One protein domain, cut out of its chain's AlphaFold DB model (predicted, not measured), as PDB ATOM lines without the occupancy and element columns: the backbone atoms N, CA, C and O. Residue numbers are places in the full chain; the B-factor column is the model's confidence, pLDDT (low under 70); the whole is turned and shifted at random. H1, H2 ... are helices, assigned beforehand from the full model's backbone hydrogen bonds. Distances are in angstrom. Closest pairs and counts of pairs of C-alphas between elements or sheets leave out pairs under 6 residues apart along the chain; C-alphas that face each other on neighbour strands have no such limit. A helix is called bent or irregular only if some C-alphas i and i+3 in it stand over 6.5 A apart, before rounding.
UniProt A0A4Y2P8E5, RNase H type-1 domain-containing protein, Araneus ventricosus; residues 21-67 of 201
ATOM      1  N   HIS A  21     -51.886   8.248  16.050       70.56
ATOM      2  CA  HIS A  21     -51.667   6.895  15.544       70.56
ATOM      3  C   HIS A  21     -50.185   6.629  15.224       70.56
ATOM      4  O   HIS A  21     -49.646   5.596  15.617       70.56
ATOM      5  N   ASP A  22     -49.506   7.597  14.610       76.69
ATOM      6  CA  ASP A  22     -48.105   7.492  14.194       76.69
ATOM      7  C   ASP A  22     -47.169   7.418  15.409       76.69
ATOM      8  O   ASP A  22     -46.198   6.664  15.413       76.69
ATOM      9  N   MET A  23     -47.515   8.115  16.495       80.62
ATOM     10  CA  MET A  23     -46.778   8.041  17.763       80.62
ATOM     11  C   MET A  23     -46.881   6.668  18.430       80.62
ATOM     12  O   MET A  23     -45.904   6.180  18.996       80.62
ATOM     13  N   LYS A  24     -48.041   6.007  18.331       86.25
ATOM     14  CA  LYS A  24     -48.228   4.648  18.858       86.25
ATOM     15  C   LYS A  24     -47.397   3.624  18.080       86.25
ATOM     16  O   LYS A  24     -46.853   2.704  18.686       86.25
ATOM     17  N   LEU A  25     -47.301   3.781  16.760       89.81
ATOM     18  CA  LEU A  25     -46.473   2.914  15.920       89.81
ATOM     19  C   LEU A  25     -44.979   3.130  16.179       89.81
ATOM     20  O   LEU A  25     -44.243   2.155  16.311       89.81
ATOM     21  N   LEU A  26     -44.549   4.384  16.339       91.94
ATOM     22  CA  LEU A  26     -43.161   4.707  16.670       91.94
ATOM     23  C   LEU A  26     -42.743   4.113  18.022       91.94
ATOM     24  O   LEU A  26     -41.693   3.485  18.115       91.94
ATOM     25  N   ALA A  27     -43.579   4.261  19.054       91.12
ATOM     26  CA  ALA A  27     -43.295   3.712  20.378       91.12
ATOM     27  C   ALA A  27     -43.132   2.182  20.349       91.12
ATOM     28  O   ALA A  27     -42.203   1.657  20.957       91.12
ATOM     29  N   ARG A  28     -43.990   1.476  19.596       91.62
ATOM     30  CA  ARG A  28     -43.876   0.020  19.399       91.62
ATOM     31  C   ARG A  28     -42.589  -0.360  18.675       91.62
ATOM     32  O   ARG A  28     -41.877  -1.234  19.139       91.62
ATOM     33  N   SER A  29     -42.246   0.351  17.603       92.12
ATOM     34  CA  SER A  29     -41.009   0.098  16.858       92.12
ATOM     35  C   SER A  29     -39.753   0.293  17.716       92.12
ATOM     36  O   SER A  29     -38.822  -0.505  17.625       92.12
ATOM     37  N   ILE A  30     -39.732   1.315  18.580       91.75
ATOM     38  CA  ILE A  30     -38.639   1.522  19.540       91.75
ATOM     39  C   ILE A  30     -38.598   0.376  20.554       91.75
ATOM     40  O   ILE A  30     -37.524  -0.158  20.819       91.75
ATOM     41  N   GLN A  31     -39.751  -0.023  21.095       90.06
ATOM     42  CA  GLN A  31     -39.842  -1.126  22.050       90.06
ATOM     43  C   GLN A  31     -39.322  -2.442  21.456       90.06
ATOM     44  O   GLN A  31     -38.509  -3.107  22.095       90.06
ATOM     45  N   ASP A  32     -39.728  -2.783  20.234       90.62
ATOM     46  CA  ASP A  32     -39.278  -3.994  19.543       90.62
ATOM     47  C   ASP A  32     -37.764  -3.950  19.275       90.62
ATOM     48  O   ASP A  32     -37.061  -4.942  19.455       90.62
ATOM     49  N   SER A  33     -37.225  -2.786  18.901       91.06
ATOM     50  CA  SER A  33     -35.781  -2.595  18.697       91.06
ATOM     51  C   SER A  33     -34.979  -2.782  19.994       91.06
ATOM     52  O   SER A  33     -33.960  -3.475  20.016       91.06
ATOM     53  N   LEU A  34     -35.472  -2.223  21.102       89.56
ATOM     54  CA  LEU A  34     -34.863  -2.377  22.424       89.56
ATOM     55  C   LEU A  34     -34.940  -3.823  22.928       89.56
ATOM     56  O   LEU A  34     -33.989  -4.304  23.530       89.56
ATOM     57  N   TYR A  35     -36.036  -4.533  22.651       86.94
ATOM     58  CA  TYR A  35     -36.191  -5.938  23.037       86.94
ATOM     59  C   TYR A  35     -35.210  -6.858  22.295       86.94
ATOM     60  O   TYR A  35     -34.665  -7.791  22.877       86.94
ATOM     61  N   ASN A  36     -34.941  -6.574  21.019       88.25
ATOM     62  CA  ASN A  36     -34.029  -7.372  20.196       88.25
ATOM     63  C   ASN A  36     -32.537  -7.057  20.443       88.25
ATOM     64  O   ASN A  36     -31.662  -7.782  19.961       88.25
ATOM     65  N   THR A  37     -32.214  -5.997  21.192       89.00
ATOM     66  CA  THR A  37     -30.834  -5.574  21.475       89.00
ATOM     67  C   THR A  37     -30.408  -5.960  22.895       89.00
ATOM     68  O   THR A  37     -30.854  -5.399  23.885       89.00
ATOM     69  N   HIS A  38     -29.471  -6.905  23.009       82.38
ATOM     70  CA  HIS A  38     -29.110  -7.523  24.295       82.38
ATOM     71  C   HIS A  38     -28.079  -6.728  25.130       82.38
ATOM     72  O   HIS A  38     -27.768  -7.115  26.251       82.38
ATOM     73  N   ASN A  39     -27.558  -5.608  24.611       87.31
ATOM     74  CA  ASN A  39     -26.457  -4.843  25.223       87.31
ATOM     75  C   ASN A  39     -26.859  -3.442  25.720       87.31
ATOM     76  O   ASN A  39     -25.991  -2.638  26.063       87.31
ATOM     77  N   ILE A  40     -28.153  -3.118  25.752       88.50
ATOM     78  CA  ILE A  40     -28.641  -1.799  26.175       88.50
ATOM     79  C   ILE A  40     -29.274  -1.918  27.560       88.50
ATOM     80  O   ILE A  40     -30.178  -2.719  27.779       88.50
ATOM     81  N   ARG A  41     -28.819  -1.090  28.506       86.50
ATOM     82  CA  ARG A  41     -29.432  -0.956  29.833       86.50
ATOM     83  C   ARG A  41     -30.068   0.418  29.959       86.50
ATOM     84  O   ARG A  41     -29.400   1.428  29.765       86.50
ATOM     85  N   LEU A  42     -31.348   0.442  30.310       86.31
ATOM     86  CA  LEU A  42     -32.089   1.671  30.574       86.31
ATOM     87  C   LEU A  42     -32.167   1.894  32.081       86.31
ATOM     88  O   LEU A  42     -32.531   0.992  32.833       86.31
ATOM     89  N   CYS A  43     -31.839   3.102  32.520       88.88
ATOM     90  CA  CYS A  43     -32.019   3.530  33.898       88.88
ATOM     91  C   CYS A  43     -32.607   4.939  33.917       88.88
ATOM     92  O   CYS A  43     -32.389   5.730  32.999       88.88
ATOM     93  N   TRP A  44     -33.387   5.239  34.953       91.44
ATOM     94  CA  TRP A  44     -33.892   6.586  35.176       91.44
ATOM     95  C   TRP A  44     -32.917   7.351  36.066       91.44
ATOM     96  O   TRP A  44     -32.586   6.898  37.161       91.44
ATOM     97  N   ILE A  45     -32.478   8.515  35.594       88.12
ATOM     98  CA  ILE A  45     -31.636   9.438  36.352       88.12
ATOM     99  C   ILE A  45     -32.501  10.627  36.757       88.12
ATOM    100  O   ILE A  45     -33.231  11.196  35.943       88.12
ATOM    101  N   ARG A  46     -32.428  11.005  38.034       89.62
ATOM    102  CA  ARG A  46     -33.154  12.162  38.552       89.62
ATOM    103  C   ARG A  46     -32.618  13.449  37.914       89.62
ATOM    104  O   ARG A  46     -31.414  13.692  37.910       89.62
ATOM    105  N   ALA A  47     -33.527  14.282  37.411       86.00
ATOM    106  CA  ALA A  47     -33.180  15.573  36.824       86.00
ATOM    107  C   ALA A  47     -32.592  16.545  37.866       86.00
ATOM    108  O   ALA A  47     -32.990  16.517  39.032       86.00
ATOM    109  N   HIS A  48     -31.694  17.431  37.413       80.56
ATOM    110  CA  HIS A  48     -31.109  18.537  38.190       80.56
ATOM    111  C   HIS A  48     -30.327  18.117  39.451       80.56
ATOM    112  O   HIS A  48     -30.395  18.785  40.480       80.56
ATOM    113  N   VAL A  49     -29.597  16.997  39.383       84.88
ATOM    114  CA  VAL A  49     -28.777  16.462  40.493       84.88
ATOM    115  C   VAL A  49     -27.264  16.636  40.247       84.88
ATOM    116  O   VAL A  49     -26.461  16.052  40.963       84.88
ATOM    117  N   GLY A  50     -26.826  17.420  39.253       86.81
ATOM    118  CA  GLY A  50     -25.385  17.593  38.993       86.81
ATOM    119  C   GLY A  50     -24.767  16.531  38.080       86.81
ATOM    120  O   GLY A  50     -23.547  16.447  37.972       86.81
ATOM    121  N   HIS A  51     -25.566  15.650  37.462       92.25
ATOM    122  CA  HIS A  51     -25.016  14.604  36.598       92.25
ATOM    123  C   HIS A  51     -24.622  15.190  35.239       92.25
ATOM    124  O   HIS A  51     -25.493  15.461  34.409       92.25
ATOM    125  N   LEU A  52     -23.313  15.299  34.990       92.94
ATOM    126  CA  LEU A  52     -22.731  15.965  33.818       92.94
ATOM    127  C   LEU A  52     -23.393  15.563  32.490       92.94
ATOM    128  O   LEU A  52     -23.759  16.418  31.692       92.94
ATOM    129  N   GLY A  53     -23.609  14.263  32.261       91.75
ATOM    130  CA  GLY A  53     -24.231  13.786  31.020       91.75
ATOM    131  C   GLY A  53     -25.704  14.186  30.865       91.75
ATOM    132  O   GLY A  53     -26.153  14.449  29.754       91.75
ATOM    133  N   ASN A  54     -26.456  14.273  31.969       91.81
ATOM    134  CA  ASN A  54     -27.864  14.679  31.932       91.81
ATOM    135  C   ASN A  54     -27.984  16.197  31.752       91.81
ATOM    136  O   ASN A  54     -28.847  16.669  31.020       91.81
ATOM    137  N   GLU A  55     -27.096  16.953  32.395       92.69
ATOM    138  CA  GLU A  55     -27.024  18.406  32.247       92.69
ATOM    139  C   GLU A  55     -26.595  18.804  30.841       92.69
ATOM    140  O   GLU A  55     -27.243  19.655  30.239       92.69
ATOM    141  N   LYS A  56     -25.591  18.126  30.264       94.19
ATOM    142  CA  LYS A  56     -25.184  18.388  28.881       94.19
ATOM    143  C   LYS A  56     -26.284  18.031  27.879       94.19
ATOM    144  O   LYS A  56     -26.474  18.754  26.908       94.19
ATOM    145  N   ALA A  57     -27.031  16.950  28.112       92.31
ATOM    146  CA  ALA A  57     -28.183  16.607  27.280       92.31
ATOM    147  C   ALA A  57     -29.303  17.665  27.362       92.31
ATOM    148  O   ALA A  57     -29.869  18.027  26.333       92.31
ATOM    149  N   ASP A  58     -29.598  18.185  28.558       91.81
ATOM    150  CA  ASP A  58     -30.572  19.269  28.766       91.81
ATOM    151  C   ASP A  58     -30.115  20.590  28.118       91.81
ATOM    152  O   ASP A  58     -30.911  21.269  27.470       91.81
ATOM    153  N   GLU A  59     -28.827  20.927  28.228       92.69
ATOM    154  CA  GLU A  59     -28.207  22.077  27.557       92.69
ATOM    155  C   GLU A  59     -28.367  21.987  26.033       92.69
ATOM    156  O   GLU A  59     -28.895  22.913  25.420       92.69
ATOM    157  N   LEU A  60     -28.006  20.847  25.432       92.62
ATOM    158  CA  LEU A  60     -28.142  20.617  23.989       92.62
ATOM    159  C   LEU A  60     -29.607  20.649  23.535       92.62
ATOM    160  O   LEU A  60     -29.919  21.183  22.471       92.62
ATOM    161  N   ALA A  61     -30.525  20.100  24.334       90.25
ATOM    162  CA  ALA A  61     -31.952  20.154  24.035       90.25
ATOM    163  C   ALA A  61     -32.481  21.598  24.046       90.25
ATOM    164  O   ALA A  61     -33.260  21.972  23.168       90.25
ATOM    165  N   LYS A  62     -32.042  22.426  25.003       89.94
ATOM    166  CA  LYS A  62     -32.380  23.855  25.058       89.94
ATOM    167  C   LYS A  62     -31.806  24.610  23.864       89.94
ATOM    168  O   LYS A  62     -32.552  25.342  23.219       89.94
ATOM    169  N   GLU A  63     -30.534  24.385  23.542       90.25
ATOM    170  CA  GLU A  63     -29.860  25.001  22.396       90.25
ATOM    171  C   GLU A  63     -30.603  24.700  21.087       90.25
ATOM    172  O   GLU A  63     -30.918  25.615  20.322       90.25
ATOM    173  N   ALA A  64     -30.986  23.436  20.882       87.25
ATOM    174  CA  ALA A  64     -31.732  22.999  19.707       87.25
ATOM    175  C   ALA A  64     -33.097  23.692  19.562       87.25
ATOM    176  O   ALA A  64     -33.528  23.950  18.441       87.25
ATOM    177  N   ILE A  65     -33.772  24.017  20.671       83.56
ATOM    178  CA  ILE A  65     -35.053  24.745  20.653       83.56
ATOM    179  C   ILE A  65     -34.838  26.248  20.408       83.56
ATOM    180  O   ILE A  65     -35.711  26.903  19.841       83.56
ATOM    181  N   THR A  66     -33.695  26.802  20.818       81.31
ATOM    182  CA  THR A  66     -33.356  28.224  20.625       81.31
ATOM    183  C   THR A  66     -32.692  28.542  19.283       81.31
ATOM    184  O   THR A  66     -32.598  29.714  18.923       81.31
ATOM    185  N   SER A  67     -32.233  27.528  18.541       80.50
ATOM    186  CA  SER A  67     -31.638  27.705  17.213       80.50
ATOM    187  C   SER A  67     -32.632  28.333  16.229       80.50
ATOM    188  O   SER A  67     -33.818  28.006  16.230       80.50
TER     189      SER A  67
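This is residues 21 to 67 of the 201 residues of the protein "RNase H type-1 domain-containing protein" of Araneus ventricosus (UniProt A0A4Y2P8E5). Two helices, H1 and H2, make the arms of a wide, open U, and a long link, residues 37 to 51, makes its base. The arms run opposite ways with an empty space between them, and most of H1 and the far part of H2 stand free. The printed part has 47 residues with two named helices, H1 then H2, and no named strand; the class is all helix. The whole is only just extended, close to loose, with a radius of gyration of the C-alphas of 14.6 A and spans of 31 by 26 by 15 A.

H1 holds residues 21 to 36 and begins at C-alpha 21, (-51.667, 6.895, 15.544). It measures 23.2 A from first to last C-alpha and ends at C-alpha 36, (-34.029, -7.372, 20.196). Residues 37 to 51 belong to no named element. H2 holds residues 52 to 66, measures 20.9 A and ends at C-alpha 66, (-33.356, 28.224, 20.625).

H1 and H2 are apart: no C-alpha of the one is within 8 A of the other. The link between them has 15 residues and is long. Residues 21 to 33, which belong to H1, stand free, as do residues 35 to 41 and residues 59 to 67, of which 59 to 66 belong to H2. In H1 and H2 every backbone O i to N i+4 pair is within hydrogen-bond range, and neither helix is bent.

The two C-alphas farthest apart are those of His 21 and Gly 50, at 36.8 A. The C-alphas of the first and last printed residues, His 21 and Ser 67, are 28.9 A apart. The C-alphas of residues 37 to 51 lie 9 to 18 A from the mean of the C-alphas. The printed part has no cut. The mean pLDDT of the printed part is 88.2, and no printed residue is under 70.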